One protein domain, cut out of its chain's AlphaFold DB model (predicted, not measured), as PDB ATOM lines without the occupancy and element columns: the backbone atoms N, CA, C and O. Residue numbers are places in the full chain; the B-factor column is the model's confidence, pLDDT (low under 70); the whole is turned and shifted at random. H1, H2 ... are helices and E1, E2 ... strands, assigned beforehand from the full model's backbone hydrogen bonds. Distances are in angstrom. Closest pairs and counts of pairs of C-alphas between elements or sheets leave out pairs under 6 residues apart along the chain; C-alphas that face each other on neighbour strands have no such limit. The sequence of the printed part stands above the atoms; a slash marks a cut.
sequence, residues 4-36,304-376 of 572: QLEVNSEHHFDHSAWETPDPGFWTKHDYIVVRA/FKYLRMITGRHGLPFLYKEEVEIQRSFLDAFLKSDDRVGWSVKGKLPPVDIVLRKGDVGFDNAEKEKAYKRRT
ATOM      1  N   GLN A   4     -30.351  10.304 -60.253       54.31
ATOM      2  CA  GLN A   4     -30.984   9.135 -59.623       54.31
ATOM      3  C   GLN A   4     -30.101   8.456 -58.557       54.31
ATOM      4  O   GLN A   4     -30.562   7.530 -57.899       54.31
ATOM      5  N   LEU A   5     -28.846   8.881 -58.380       55.03
ATOM      6  CA  LEU A   5     -27.983   8.435 -57.279       55.03
ATOM      7  C   LEU A   5     -28.000   9.394 -56.072       55.03
ATOM      8  O   LEU A   5     -27.538   9.012 -55.002       55.03
ATOM      9  N   GLU A   6     -28.537  10.610 -56.229       60.25
ATOM     10  CA  GLU A   6     -28.594  11.648 -55.182       60.25
ATOM     11  C   GLU A   6     -29.998  11.818 -54.576       60.25
ATOM     12  O   GLU A   6     -30.147  12.308 -53.457       60.25
ATOM     13  N   VAL A   7     -31.043  11.398 -55.295       65.12
ATOM     14  CA  VAL A   7     -32.429  11.391 -54.806       65.12
ATOM     15  C   VAL A   7     -32.653  10.236 -53.816       65.12
ATOM     16  O   VAL A   7     -32.119   9.138 -53.970       65.12
ATOM     17  N   ASN A   8     -33.471  10.474 -52.782       71.69
ATOM     18  CA  ASN A   8     -33.892   9.432 -51.844       71.69
ATOM     19  C   ASN A   8     -34.614   8.297 -52.597       71.69
ATOM     20  O   ASN A   8     -35.648   8.530 -53.221       71.69
ATOM     21  N   SER A   9     -34.122   7.061 -52.477       78.75
ATOM     22  CA  SER A   9     -34.651   5.901 -53.207       78.75
ATOM     23  C   SER A   9     -36.106   5.548 -52.881       78.75
ATOM     24  O   SER A   9     -36.768   4.886 -53.677       78.75
ATOM     25  N   GLU A  10     -36.653   6.052 -51.771       79.94
ATOM     26  CA  GLU A  10     -38.090   5.982 -51.462       79.94
ATOM     27  C   GLU A  10     -38.962   6.776 -52.462       79.94
ATOM     28  O   GLU A  10     -40.170   6.549 -52.521       79.94
ATOM     29  N   HIS A  11     -38.361   7.667 -53.262       76.69
ATOM     30  CA  HIS A  11     -38.988   8.456 -54.329       76.69
ATOM     31  C   HIS A  11     -38.648   7.939 -55.739       76.69
ATOM     32  O   HIS A  11     -38.854   8.668 -56.705       76.69
ATOM     33  N   HIS A  12     -38.104   6.725 -55.890       79.31
ATOM     34  CA  HIS A  12     -37.825   6.131 -57.204       79.31
ATOM     35  C   HIS A  12     -38.999   5.256 -57.663       79.31
ATOM     36  O   HIS A  12     -39.122   4.100 -57.260       79.31
ATOM     37  N   PHE A  13     -39.855   5.813 -58.521       76.44
ATOM     38  CA  PHE A  13     -41.020   5.145 -59.104       76.44
ATOM     39  C   PHE A  13     -41.157   5.434 -60.604       76.44
ATOM     40  O   PHE A  13     -40.718   6.466 -61.106       76.44
ATOM     41  N   ASP A  14     -41.911   4.586 -61.306       76.56
ATOM     42  CA  ASP A  14     -42.259   4.748 -62.731       76.56
ATOM     43  C   ASP A  14     -43.087   6.018 -63.034       76.56
ATOM     44  O   ASP A  14     -43.469   6.279 -64.177       76.56
ATOM     45  N   HIS A  15     -43.440   6.793 -62.003       72.69
ATOM     46  CA  HIS A  15     -44.219   8.031 -62.082       72.69
ATOM     47  C   HIS A  15     -43.488   9.235 -61.456       72.69
ATOM     48  O   HIS A  15     -44.076  10.315 -61.316       72.69
ATOM     49  N   SER A  16     -42.215   9.093 -61.086       72.94
ATOM     50  CA  SER A  16     -41.370  10.212 -60.663       72.94
ATOM     51  C   SER A  16     -41.126  11.160 -61.843       72.94
ATOM     52  O   SER A  16     -40.895  10.717 -62.965       72.94
ATOM     53  N   ALA A  17     -41.191  12.473 -61.614       70.00
ATOM     54  CA  ALA A  17     -40.913  13.480 -62.638       70.00
ATOM     55  C   ALA A  17     -40.243  14.709 -62.011       70.00
ATOM     56  O   ALA A  17     -40.515  15.037 -60.851       70.00
ATOM     57  N   TRP A  18     -39.371  15.372 -62.776       59.31
ATOM     58  CA  TRP A  18     -38.569  16.514 -62.323       59.31
ATOM     59  C   TRP A  18     -39.431  17.602 -61.659       59.31
ATOM     60  O   TRP A  18     -40.542  17.863 -62.114       59.31
ATOM     61  N   GLU A  19     -38.935  18.186 -60.563       62.56
ATOM     62  CA  GLU A  19     -39.606  19.226 -59.753       62.56
ATOM     63  C   GLU A  19     -41.023  18.895 -59.225       62.56
ATOM     64  O   GLU A  19     -41.708  19.775 -58.702       62.56
ATOM     65  N   THR A  20     -41.476  17.636 -59.283       69.12
ATOM     66  CA  THR A  20     -42.823  17.257 -58.816       69.12
ATOM     67  C   THR A  20     -42.813  16.270 -57.643       69.12
ATOM     68  O   THR A  20     -41.950  15.395 -57.570       69.12
ATOM     69  N   PRO A  21     -43.799  16.341 -56.723       76.94
ATOM     70  CA  PRO A  21     -43.952  15.353 -55.658       76.94
ATOM     71  C   PRO A  21     -44.188  13.953 -56.240       76.94
ATOM     72  O   PRO A  21     -45.043  13.771 -57.115       76.94
ATOM     73  N   ASP A  22     -43.436  12.961 -55.758       83.75
ATOM     74  CA  ASP A  22     -43.533  11.580 -56.238       83.75
ATOM     75  C   ASP A  22     -44.837  10.884 -55.784       83.75
ATOM     76  O   ASP A  22     -45.139  10.878 -54.587       83.75
ATOM     77  N   PRO A  23     -45.631  10.266 -56.679       83.19
ATOM     78  CA  PRO A  23     -46.956   9.792 -56.310       83.19
ATOM     79  C   PRO A  23     -46.879   8.495 -55.500       83.19
ATOM     80  O   PRO A  23     -47.729   8.282 -54.639       83.19
ATOM     81  N   GLY A  24     -45.870   7.649 -55.735       84.12
ATOM     82  CA  GLY A  24     -45.676   6.384 -55.025       84.12
ATOM     83  C   GLY A  24     -45.199   6.590 -53.588       84.12
ATOM     84  O   GLY A  24     -45.649   5.883 -52.687       84.12
ATOM     85  N   PHE A  25     -44.363   7.602 -53.350       85.88
ATOM     86  CA  PHE A  25     -43.984   8.041 -52.008       85.88
ATOM     87  C   PHE A  25     -45.169   8.654 -51.248       85.88
ATOM     88  O   PHE A  25     -45.544   8.186 -50.172       85.88
ATOM     89  N   TRP A  26     -45.794   9.700 -51.801       86.25
ATOM     90  CA  TRP A  26     -46.789  10.481 -51.061       86.25
ATOM     91  C   TRP A  26     -48.099   9.707 -50.818       86.25
ATOM     92  O   TRP A  26     -48.685   9.839 -49.741       86.25
ATOM     93  N   THR A  27     -48.534   8.832 -51.736       87.31
ATOM     94  CA  THR A  27     -49.743   8.005 -51.513       87.31
ATOM     95  C   THR A  27     -49.563   6.944 -50.424       87.31
ATOM     96  O   THR A  27     -50.511   6.690 -49.683       87.31
ATOM     97  N   LYS A  28     -48.348   6.406 -50.226       88.69
ATOM     98  CA  LYS A  28     -48.005   5.556 -49.061       88.69
ATOM     99  C   LYS A  28     -48.063   6.298 -47.717       88.69
ATOM    100  O   LYS A  28     -47.968   5.666 -46.667       88.69
ATOM    101  N   HIS A  29     -48.193   7.621 -47.736       85.88
ATOM    102  CA  HIS A  29     -48.315   8.479 -46.559       85.88
ATOM    103  C   HIS A  29     -49.685   9.172 -46.472       85.88
ATOM    104  O   HIS A  29     -49.800  10.241 -45.873       85.88
ATOM    105  N   ASP A  30     -50.722   8.557 -47.050       87.06
ATOM    106  CA  ASP A  30     -52.122   9.010 -47.033       87.06
ATOM    107  C   ASP A  30     -52.377  10.353 -47.748       87.06
ATOM    108  O   ASP A  30     -53.369  11.035 -47.476       87.06
ATOM    109  N   TYR A  31     -51.501  10.749 -48.680       85.25
ATOM    110  CA  TYR A  31     -51.662  11.970 -49.475       85.25
ATOM    111  C   TYR A  31     -52.139  11.680 -50.900       85.25
ATOM    112  O   TYR A  31     -51.545  10.892 -51.633       85.25
ATOM    113  N   ILE A  32     -53.180  12.397 -51.336       83.50
ATOM    114  CA  ILE A  32     -53.600  12.424 -52.742       83.50
ATOM    115  C   ILE A  32     -52.733  13.449 -53.482       83.50
ATOM    116  O   ILE A  32     -52.895  14.655 -53.293       83.50
ATOM    117  N   VAL A  33     -51.834  12.976 -54.346       77.12
ATOM    118  CA  VAL A  33     -51.061  13.843 -55.247       77.12
ATOM    119  C   VAL A  33     -51.897  14.174 -56.479       77.12
ATOM    120  O   VAL A  33     -52.320  13.281 -57.210       77.12
ATOM    121  N   VAL A  34     -52.095  15.466 -56.743       76.50
ATOM    122  CA  VAL A  34     -52.695  15.965 -57.987       76.50
ATOM    123  C   VAL A  34     -51.650  16.802 -58.717       76.50
ATOM    124  O   VAL A  34     -51.361  17.925 -58.309       76.50
ATOM    125  N   ARG A  35     -51.090  16.254 -59.799       69.50
ATOM    126  CA  ARG A  35     -50.315  17.017 -60.788       69.50
ATOM    127  C   ARG A  35     -51.263  17.507 -61.883       69.50
ATOM    128  O   ARG A  35     -52.182  16.780 -62.257       69.50
ATOM    129  N   ALA A  36     -51.062  18.727 -62.370       62.00
ATOM    130  CA  ALA A  36     -51.911  19.331 -63.390       62.00
ATOM    131  C   ALA A  36     -51.114  20.344 -64.223       62.00
ATOM    132  O   ALA A  36     -51.023  21.516 -63.859       62.00
ATOM    133  N   PHE A 304     -50.294  31.645 -39.759       66.44
ATOM    134  CA  PHE A 304     -49.123  30.774 -39.830       66.44
ATOM    135  C   PHE A 304     -48.452  30.957 -41.197       66.44
ATOM    136  O   PHE A 304     -49.140  30.986 -42.223       66.44
ATOM    137  N   LYS A 305     -47.136  31.163 -41.210       67.50
ATOM    138  CA  LYS A 305     -46.283  31.207 -42.406       67.50
ATOM    139  C   LYS A 305     -44.839  31.001 -41.972       67.50
ATOM    140  O   LYS A 305     -44.460  31.492 -40.911       67.50
ATOM    141  N   TYR A 306     -44.070  30.334 -42.816       71.38
ATOM    142  CA  TYR A 306     -42.700  29.945 -42.532       71.38
ATOM    143  C   TYR A 306     -41.877  30.100 -43.811       71.38
ATOM    144  O   TYR A 306     -42.399  29.885 -44.906       71.38
ATOM    145  N   LEU A 307     -40.625  30.519 -43.669       68.19
ATOM    146  CA  LEU A 307     -39.636  30.618 -44.736       68.19
ATOM    147  C   LEU A 307     -38.453  29.728 -44.364       68.19
ATOM    148  O   LEU A 307     -37.906  29.856 -43.270       68.19
ATOM    149  N   ARG A 308     -38.052  28.848 -45.275       81.88
ATOM    150  CA  ARG A 308     -36.892  27.977 -45.113       81.88
ATOM    151  C   ARG A 308     -35.963  28.183 -46.297       81.88
ATOM    152  O   ARG A 308     -36.408  28.098 -47.437       81.88
ATOM    153  N   MET A 309     -34.701  28.482 -46.020       73.69
ATOM    154  CA  MET A 309     -33.648  28.521 -47.034       73.69
ATOM    155  C   MET A 309     -32.920  27.178 -47.097       73.69
ATOM    156  O   MET A 309     -32.888  26.425 -46.122       73.69
ATOM    157  N   ILE A 310     -32.352  26.885 -48.258       82.12
ATOM    158  CA  ILE A 310     -31.698  25.627 -48.626       82.12
ATOM    159  C   ILE A 310     -30.465  25.949 -49.480       82.12
ATOM    160  O   ILE A 310     -30.323  27.076 -49.958       82.12
ATOM    161  N   THR A 311     -29.588  24.970 -49.662       79.31
ATOM    162  CA  THR A 311     -28.485  24.999 -50.635       79.31
ATOM    163  C   THR A 311     -28.608  23.784 -51.566       79.31
ATOM    164  O   THR A 311     -29.446  22.913 -51.319       79.31
ATOM    165  N   GLY A 312     -27.830  23.745 -52.649       74.88
ATOM    166  CA  GLY A 312     -27.870  22.690 -53.665       74.88
ATOM    167  C   GLY A 312     -28.705  23.050 -54.900       74.88
ATOM    168  O   GLY A 312     -29.339  24.106 -54.966       74.88
ATOM    169  N   ARG A 313     -28.693  22.164 -55.907       73.38
ATOM    170  CA  ARG A 313     -29.381  22.357 -57.199       73.38
ATOM    171  C   ARG A 313     -30.899  22.473 -57.010       73.38
ATOM    172  O   ARG A 313     -31.494  21.600 -56.393       73.38
ATOM    173  N   HIS A 314     -31.520  23.508 -57.584       65.25
ATOM    174  CA  HIS A 314     -32.888  23.989 -57.291       65.25
ATOM    175  C   HIS A 314     -33.961  22.924 -56.950       65.25
ATOM    176  O   HIS A 314     -34.694  23.103 -55.977       65.25
ATOM    177  N   GLY A 315     -34.060  21.834 -57.720       64.75
ATOM    178  CA  GLY A 315     -35.084  20.797 -57.548       64.75
ATOM    179  C   GLY A 315     -34.727  19.655 -56.585       64.75
ATOM    180  O   GLY A 315     -35.630  18.959 -56.125       64.75
ATOM    181  N   LEU A 316     -33.447  19.438 -56.259       75.88
ATOM    182  CA  LEU A 316     -33.010  18.265 -55.485       75.88
ATOM    183  C   LEU A 316     -33.296  18.358 -53.974       75.88
ATOM    184  O   LEU A 316     -33.829  17.386 -53.437       75.88
ATOM    185  N   PRO A 317     -33.076  19.496 -53.279       79.25
ATOM    186  CA  PRO A 317     -33.403  19.621 -51.860       79.25
ATOM    187  C   PRO A 317     -34.875  19.382 -51.531       79.25
ATOM    188  O   PRO A 317     -35.186  18.965 -50.425       79.25
ATOM    189  N   PHE A 318     -35.790  19.567 -52.488       78.12
ATOM    190  CA  PHE A 318     -37.203  19.215 -52.321       78.12
ATOM    191  C   PHE A 318     -37.431  17.711 -52.046       78.12
ATOM    192  O   PHE A 318     -38.448  17.343 -51.455       78.12
ATOM    193  N   LEU A 319     -36.481  16.857 -52.448       79.00
ATOM    194  CA  LEU A 319     -36.506  15.396 -52.320       79.00
ATOM    195  C   LEU A 319     -35.505  14.854 -51.276       79.00
ATOM    196  O   LEU A 319     -35.437  13.640 -51.074       79.00
ATOM    197  N   TYR A 320     -34.732  15.715 -50.601       83.31
ATOM    198  CA  TYR A 320     -33.850  15.292 -49.505       83.31
ATOM    199  C   TYR A 320     -34.678  14.860 -48.289       83.31
ATOM    200  O   TYR A 320     -35.694  15.470 -47.955       83.31
ATOM    201  N   LYS A 321     -34.239  13.805 -47.600       82.62
ATOM    202  CA  LYS A 321     -35.016  13.110 -46.559       82.62
ATOM    203  C   LYS A 321     -35.418  14.025 -45.395       82.62
ATOM    204  O   LYS A 321     -36.535  13.939 -44.884       82.62
ATOM    205  N   GLU A 322     -34.520  14.920 -45.006       85.38
ATOM    206  CA  GLU A 322     -34.721  15.956 -43.996       85.38
ATOM    207  C   GLU A 322     -35.771  17.001 -44.416       85.38
ATOM    208  O   GLU A 322     -36.654  17.347 -43.632       85.38
ATOM    209  N   GLU A 323     -35.732  17.465 -45.665       86.75
ATOM    210  CA  GLU A 323     -36.668  18.457 -46.202       86.75
ATOM    211  C   GLU A 323     -38.047  17.844 -46.486       86.75
ATOM    212  O   GLU A 323     -39.075  18.499 -46.299       86.75
ATOM    213  N   VAL A 324     -38.095  16.564 -46.862       86.88
ATOM    214  CA  VAL A 324     -39.333  15.789 -46.995       86.88
ATOM    215  C   VAL A 324     -40.005  15.578 -45.632       86.88
ATOM    216  O   VAL A 324     -41.226  15.691 -45.556       86.88
ATOM    217  N   GLU A 325     -39.270  15.375 -44.528       90.50
ATOM    218  CA  GLU A 325     -39.883  15.356 -43.184       90.50
ATOM    219  C   GLU A 325     -40.352  16.749 -42.726       90.50
ATOM    220  O   GLU A 325     -41.406  16.864 -42.096       90.50
ATOM    221  N   ILE A 326     -39.644  17.829 -43.079       89.38
ATOM    222  CA  ILE A 326     -40.134  19.198 -42.835       89.38
ATOM    223  C   ILE A 326     -41.467  19.427 -43.566       89.38
ATOM    224  O   ILE A 326     -42.439  19.857 -42.940       89.38
ATOM    225  N   GLN A 327     -41.554  19.070 -44.851       88.62
ATOM    226  CA  GLN A 327     -42.800  19.126 -45.623       88.62
ATOM    227  C   GLN A 327     -43.893  18.245 -45.002       88.62
ATOM    228  O   GLN A 327     -45.001  18.719 -44.751       88.62
ATOM    229  N   ARG A 328     -43.582  16.974 -44.719       91.38
ATOM    230  CA  ARG A 328     -44.525  15.988 -44.175       91.38
ATOM    231  C   ARG A 328     -45.079  16.432 -42.826       91.38
ATOM    232  O   ARG A 328     -46.291  16.434 -42.658       91.38
ATOM    233  N   SER A 329     -44.238  16.904 -41.909       93.50
ATOM    234  CA  SER A 329     -44.685  17.384 -40.595       93.50
ATOM    235  C   SER A 329     -45.543  18.653 -40.660       93.50
ATOM    236  O   SER A 329     -46.481  18.792 -39.876       93.50
ATOM    237  N   PHE A 330     -45.279  19.560 -41.607       91.06
ATOM    238  CA  PHE A 330     -46.134  20.724 -41.860       91.06
ATOM    239  C   PHE A 330     -47.499  20.308 -42.435       91.06
ATOM    240  O   PHE A 330     -48.541  20.824 -42.019       91.06
ATOM    241  N   LEU A 331     -47.507  19.362 -43.376       89.12
ATOM    242  CA  LEU A 331     -48.728  18.854 -44.001       89.12
ATOM    243  C   LEU A 331     -49.564  18.020 -43.020       89.12
ATOM    244  O   LEU A 331     -50.774  18.231 -42.942       89.12
ATOM    245  N   ASP A 332     -48.947  17.156 -42.211       91.12
ATOM    246  CA  ASP A 332     -49.638  16.350 -41.198       91.12
ATOM    247  C   ASP A 332     -50.323  17.271 -40.163       91.12
ATOM    248  O   ASP A 332     -51.506  17.092 -39.857       91.12
ATOM    249  N   ALA A 333     -49.646  18.345 -39.731       91.00
ATOM    250  CA  ALA A 333     -50.188  19.337 -38.802       91.00
ATOM    251  C   ALA A 333     -51.431  20.074 -39.335       91.00
ATOM    252  O   ALA A 333     -52.382  20.301 -38.584       91.00
ATOM    253  N   PHE A 334     -51.449  20.455 -40.619       85.62
ATOM    254  CA  PHE A 334     -52.536  21.259 -41.200       85.62
ATOM    255  C   PHE A 334     -53.607  20.467 -41.963       85.62
ATOM    256  O   PHE A 334     -54.701  20.998 -42.165       85.62
ATOM    257  N   LEU A 335     -53.323  19.229 -42.383       81.75
ATOM    258  CA  LEU A 335     -54.237  18.388 -43.168       81.75
ATOM    259  C   LEU A 335     -54.742  17.163 -42.392       81.75
ATOM    260  O   LEU A 335     -55.892  16.775 -42.587       81.75
ATOM    261  N   LYS A 336     -53.934  16.594 -41.485       86.00
ATOM    262  CA  LYS A 336     -54.315  15.448 -40.632       86.00
ATOM    263  C   LYS A 336     -54.599  15.835 -39.174       86.00
ATOM    264  O   LYS A 336     -55.195  15.054 -38.444       86.00
ATOM    265  N   SER A 337     -54.246  17.060 -38.771       85.38
ATOM    266  CA  SER A 337     -54.250  17.547 -37.377       85.38
ATOM    267  C   SER A 337     -53.223  16.868 -36.451       85.38
ATOM    268  O   SER A 337     -53.343  16.981 -35.232       85.38
ATOM    269  N   ASP A 338     -52.198  16.210 -37.008       91.50
ATOM    270  CA  ASP A 338     -51.048  15.680 -36.254       91.50
ATOM    271  C   ASP A 338     -49.921  16.723 -36.206       91.50
ATOM    272  O   ASP A 338     -49.014  16.741 -37.037       91.50
ATOM    273  N   ASP A 339     -49.995  17.647 -35.246       91.25
ATOM    274  CA  ASP A 339     -48.999  18.712 -35.091       91.25
ATOM    275  C   ASP A 339     -47.862  18.347 -34.122       91.25
ATOM    276  O   ASP A 339     -47.616  19.025 -33.115       91.25
ATOM    277  N   ARG A 340     -47.136  17.268 -34.444       94.44
ATOM    278  CA  ARG A 340     -45.987  16.792 -33.653       94.44
ATOM    279  C   ARG A 340     -44.907  17.864 -33.422       94.44
ATOM    280  O   ARG A 340     -44.295  17.895 -32.355       94.44
ATOM    281  N   VAL A 341     -44.710  18.793 -34.364       89.75
ATOM    282  CA  VAL A 341     -43.641  19.814 -34.295       89.75
ATOM    283  C   VAL A 341     -44.125  21.135 -33.686       89.75
ATOM    284  O   VAL A 341     -43.428  21.709 -32.852       89.75
ATOM    285  N   GLY A 342     -45.342  21.603 -33.984       89.31
ATOM    286  CA  GLY A 342     -45.878  22.881 -33.492       89.31
ATOM    287  C   GLY A 342     -46.251  23.918 -34.552       89.31
ATOM    288  O   GLY A 342     -46.359  25.096 -34.214       89.31
ATOM    289  N   TRP A 343     -46.430  23.520 -35.808       86.12
ATOM    290  CA  TRP A 343     -46.763  24.389 -36.938       86.12
ATOM    291  C   TRP A 343     -48.099  25.134 -36.773       86.12
ATOM    292  O   TRP A 343     -48.245  26.257 -37.256       86.12
ATOM    293  N   SER A 344     -49.064  24.547 -36.059       85.81
ATOM    294  CA  SER A 344     -50.361  25.156 -35.726       85.81
ATOM    295  C   SER A 344     -50.337  25.966 -34.420       85.81
ATOM    296  O   SER A 344     -51.275  26.712 -34.117       85.81
ATOM    297  N   VAL A 345     -49.255  25.868 -33.637       84.19
ATOM    298  CA  VAL A 345     -49.102  26.550 -32.348       84.19
ATOM    299  C   VAL A 345     -48.317  27.842 -32.544       84.19
ATOM    300  O   VAL A 345     -47.104  27.870 -32.756       84.19
ATOM    301  N   LYS A 346     -49.031  28.965 -32.474       74.19
ATOM    302  CA  LYS A 346     -48.490  30.279 -32.829       74.19
ATOM    303  C   LYS A 346     -47.295  30.674 -31.952       74.19
ATOM    304  O   LYS A 346     -47.460  30.924 -30.764       74.19
ATOM    305  N   GLY A 347     -46.123  30.806 -32.574       68.44
ATOM    306  CA  GLY A 347     -44.872  31.161 -31.898       68.44
ATOM    307  C   GLY A 347     -44.127  29.984 -31.259       68.44
ATOM    308  O   GLY A 347     -43.077  30.215 -30.673       68.44
ATOM    309  N   LYS A 348     -44.615  28.737 -31.389       81.56
ATOM    310  CA  LYS A 348     -43.854  27.531 -31.004       81.56
ATOM    311  C   LYS A 348     -42.694  27.254 -31.968       81.56
ATOM    312  O   LYS A 348     -41.694  26.683 -31.553       81.56
ATOM    313  N   LEU A 349     -42.819  27.685 -33.227       80.88
ATOM    314  CA  LEU A 349     -41.774  27.603 -34.249       80.88
ATOM    315  C   LEU A 349     -41.434  28.997 -34.808       80.88
ATOM    316  O   LEU A 349     -42.353  29.804 -35.001       80.88
ATOM    317  N   PRO A 350     -40.145  29.280 -35.079       72.38
ATOM    318  CA  PRO A 350     -39.697  30.542 -35.661       72.38
ATOM    319  C   PRO A 350     -40.160  30.670 -37.123       72.38
ATOM    320  O   PRO A 350     -40.215  29.668 -37.837       72.38
ATOM    321  N   PRO A 351     -40.496  31.882 -37.602       66.19
ATOM    322  CA  PRO A 351     -41.004  32.091 -38.958       66.19
ATOM    323  C   PRO A 351     -39.929  31.992 -40.052       66.19
ATOM    324  O   PRO A 351     -40.298  31.946 -41.226       66.19
ATOM    325  N   VAL A 352     -38.636  31.983 -39.706       62.19
ATOM    326  CA  VAL A 352     -37.519  31.892 -40.658       62.19
ATOM    327  C   VAL A 352     -36.470  30.881 -40.178       62.19
ATOM    328  O   VAL A 352     -36.053  30.927 -39.022       62.19
ATOM    329  N   ASP A 353     -36.011  30.011 -41.081       80.69
ATOM    330  CA  ASP A 353     -34.859  29.109 -40.925       80.69
ATOM    331  C   ASP A 353     -33.884  29.319 -42.104       80.69
ATOM    332  O   ASP A 353     -34.279  29.247 -43.271       80.69
ATOM    333  N   ILE A 354     -32.620  29.615 -41.793       70.94
ATOM    334  CA  ILE A 354     -31.578  30.073 -42.720       70.94
ATOM    335  C   ILE A 354     -30.361  29.141 -42.623       70.94
ATOM    336  O   ILE A 354     -29.878  28.865 -41.525       70.94
ATOM    337  N   VAL A 355     -29.819  28.701 -43.762       80.94
ATOM    338  CA  VAL A 355     -28.468  28.113 -43.845       80.94
ATOM    339  C   VAL A 355     -27.434  29.245 -43.861       80.94
ATOM    340  O   VAL A 355     -27.660  30.260 -44.516       80.94
ATOM    341  N   LEU A 356     -26.306  29.088 -43.173       75.62
ATOM    342  CA  LEU A 356     -25.194  30.041 -43.151       75.62
ATOM    343  C   LEU A 356     -24.027  29.472 -43.965       75.62
ATOM    344  O   LEU A 356     -23.355  28.535 -43.524       75.62
ATOM    345  N   ARG A 357     -23.791  30.029 -45.159       77.69
ATOM    346  CA  ARG A 357     -22.705  29.592 -46.046       77.69
ATOM    347  C   ARG A 357     -21.379  30.167 -45.537       77.69
ATOM    348  O   ARG A 357     -21.142  31.365 -45.668       77.69
ATOM    349  N   LYS A 358     -20.542  29.338 -44.912       74.50
ATOM    350  CA  LYS A 358     -19.230  29.723 -44.364       74.50
ATOM    351  C   LYS A 358     -18.145  28.775 -44.868       74.50
ATOM    352  O   LYS A 358     -18.331  27.562 -44.777       74.50
ATOM    353  N   GLY A 359     -17.024  29.340 -45.314       76.38
ATOM    354  CA  GLY A 359     -15.928  28.607 -45.943       76.38
ATOM    355  C   GLY A 359     -16.287  28.074 -47.335       76.38
ATOM    356  O   GLY A 359     -17.425  28.196 -47.793       76.38
ATOM    357  N   ASP A 360     -15.299  27.475 -47.997       76.56
ATOM    358  CA  ASP A 360     -15.462  26.753 -49.261       76.56
ATOM    359  C   ASP A 360     -15.568  25.243 -48.992       76.56
ATOM    360  O   ASP A 360     -14.673  24.636 -48.399       76.56
ATOM    361  N   VAL A 361     -16.674  24.636 -49.426       82.19
ATOM    362  CA  VAL A 361     -16.914  23.183 -49.358       82.19
ATOM    363  C   VAL A 361     -16.958  22.539 -50.753       82.19
ATOM    364  O   VAL A 361     -17.190  21.335 -50.880       82.19
ATOM    365  N   GLY A 362     -16.695  23.314 -51.807       79.38
ATOM    366  CA  GLY A 362     -16.992  22.991 -53.198       79.38
ATOM    367  C   GLY A 362     -18.438  23.309 -53.597       79.38
ATOM    368  O   GLY A 362     -19.291  23.617 -52.765       79.38
ATOM    369  N   PHE A 363     -18.698  23.206 -54.900       74.88
ATOM    370  CA  PHE A 363     -20.028  23.291 -55.506       74.88
ATOM    371  C   PHE A 363     -20.535  21.895 -55.901       74.88
ATOM    372  O   PHE A 363     -19.751  20.949 -55.994       74.88
ATOM    373  N   ASP A 364     -21.849  21.787 -56.111       77.44
ATOM    374  CA  ASP A 364     -22.571  20.575 -56.527       77.44
ATOM    375  C   ASP A 364     -22.196  19.308 -55.729       77.44
ATOM    376  O   ASP A 364     -21.828  18.263 -56.265       77.44
ATOM    377  N   ASN A 365     -22.222  19.420 -54.395       82.19
ATOM    378  CA  ASN A 365     -21.885  18.314 -53.503       82.19
ATOM    379  C   ASN A 365     -22.756  18.315 -52.237       82.19
ATOM    380  O   ASN A 365     -22.388  18.884 -51.207       82.19
ATOM    381  N   ALA A 366     -23.911  17.648 -52.308       80.06
ATOM    382  CA  ALA A 366     -24.908  17.640 -51.236       80.06
ATOM    383  C   ALA A 366     -24.362  17.154 -49.877       80.06
ATOM    384  O   ALA A 366     -24.749  17.689 -48.841       80.06
ATOM    385  N   GLU A 367     -23.438  16.185 -49.850       83.12
ATOM    386  CA  GLU A 367     -22.840  15.700 -48.595       83.12
ATOM    387  C   GLU A 367     -21.890  16.717 -47.951       83.12
ATOM    388  O   GLU A 367     -21.885  16.863 -46.730       83.12
ATOM    389  N   LYS A 368     -21.111  17.463 -48.746       83.81
ATOM    390  CA  LYS A 368     -20.246  18.528 -48.220       83.81
ATOM    391  C   LYS A 368     -21.027  19.780 -47.823       83.81
ATOM    392  O   LYS A 368     -20.694  20.398 -46.814       83.81
ATOM    393  N   GLU A 369     -22.091  20.130 -48.547       83.75
ATOM    394  CA  GLU A 369     -22.946  21.271 -48.192       83.75
ATOM    395  C   GLU A 369     -23.638  21.104 -46.819       83.75
ATOM    396  O   GLU A 369     -23.911  22.102 -46.152       83.75
ATOM    397  N   LYS A 370     -23.817  19.870 -46.315       83.12
ATOM    398  CA  LYS A 370     -24.290  19.606 -44.935       83.12
ATOM    399  C   LYS A 370     -23.366  20.154 -43.837       83.12
ATOM    400  O   LYS A 370     -23.788  20.235 -42.684       83.12
ATOM    401  N   ALA A 371     -22.132  20.550 -44.158       85.06
ATOM    402  CA  ALA A 371     -21.248  21.243 -43.218       85.06
ATOM    403  C   ALA A 371     -21.722  22.676 -42.887       85.06
ATOM    404  O   ALA A 371     -21.324  23.231 -41.856       85.06
ATOM    405  N   TYR A 372     -22.578  23.282 -43.720       83.69
ATOM    406  CA  TYR A 372     -23.129  24.609 -43.462       83.69
ATOM    407  C   TYR A 372     -24.108  24.596 -42.276       83.69
ATOM    408  O   TYR A 372     -25.095  23.860 -42.235       83.69
ATOM    409  N   LYS A 373     -23.852  25.463 -41.292       84.38
ATOM    410  CA  LYS A 373     -24.666  25.578 -40.070       84.38
ATOM    411  C   LYS A 373     -26.000  26.269 -40.365       84.38
ATOM    412  O   LYS A 373     -26.105  27.041 -41.312       84.38
ATOM    413  N   ARG A 374     -27.020  26.041 -39.531       85.19
ATOM    414  CA  ARG A 374     -28.344  26.682 -39.658       85.19
ATOM    415  C   ARG A 374     -28.647  27.615 -38.484       85.19
ATOM    416  O   ARG A 374     -28.193  27.368 -37.368       85.19
ATOM    417  N   ARG A 375     -29.439  28.662 -38.730       78.31
ATOM    418  CA  ARG A 375     -29.943  29.617 -37.728       78.31
ATOM    419  C   ARG A 375     -31.416  29.926 -37.972       78.31
ATOM    420  O   ARG A 375     -31.849  30.046 -39.114       78.31
ATOM    421  N   THR A 376     -32.175  30.114 -36.900       75.81
ATOM    422  CA  THR A 376     -33.578  30.535 -36.948       75.81
ATOM    423  C   THR A 376     -33.754  31.984 -36.500       75.81
ATOM    424  O   THR A 376     -33.069  32.439 -35.587       75.81
TER     425      THR A 376
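Overview. This is residues 4 to 36 and 304 to 376 of the 572 residues of the protein "X-Pro dipeptidyl-peptidase protein" of Pyrenophora tritici-repentis (strain Pt-1C-BFP) (UniProt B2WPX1). Little regular structure: a flat body, largely of loops, with helix H2 nearest its middle, the looping first segment with short H1 on one side, and the small antiparallel sheet E1 - E2 with short H3 on another. The printed part has 106 residues, 36 in named elements, in the order H1, H2, E1, H3, E2, class mixed. It is only just compact, close to loose (radius of gyration of the C-alphas 15.3 A), spanning 41 by 40 by 22 A.

Arrangement. H1, residues 23 to 27, is apart from H2, residues 321 to 336; in both, every O i to N i+4 pair is within hydrogen-bond range. E1, residues 352 to 358, and E2, residues 373 to 376, are antiparallel at 153 degrees, with N 354 and O 375 within hydrogen-bond range at 2.8 A. Residues 307 to 308 pair parallel with residues 352 to 353 of E1. H3, residues 366 to 369, too short for such helix pairs, is apart from H2.

Along the chain. H1 begins at C-alpha 23, (-46.956, 9.792, -56.310). H2 measures 20.3 A, E1 18.8 A. E2 ends at C-alpha 376, (-33.578, 30.535, -36.948).

Size, cuts and confidence. Residues 37 to 303 are not printed; C-alphas 36 and 304 are 26.3 A apart. The link H2 to E1 is long. Seventeen residues are under pLDDT 70, among them 4 to 7.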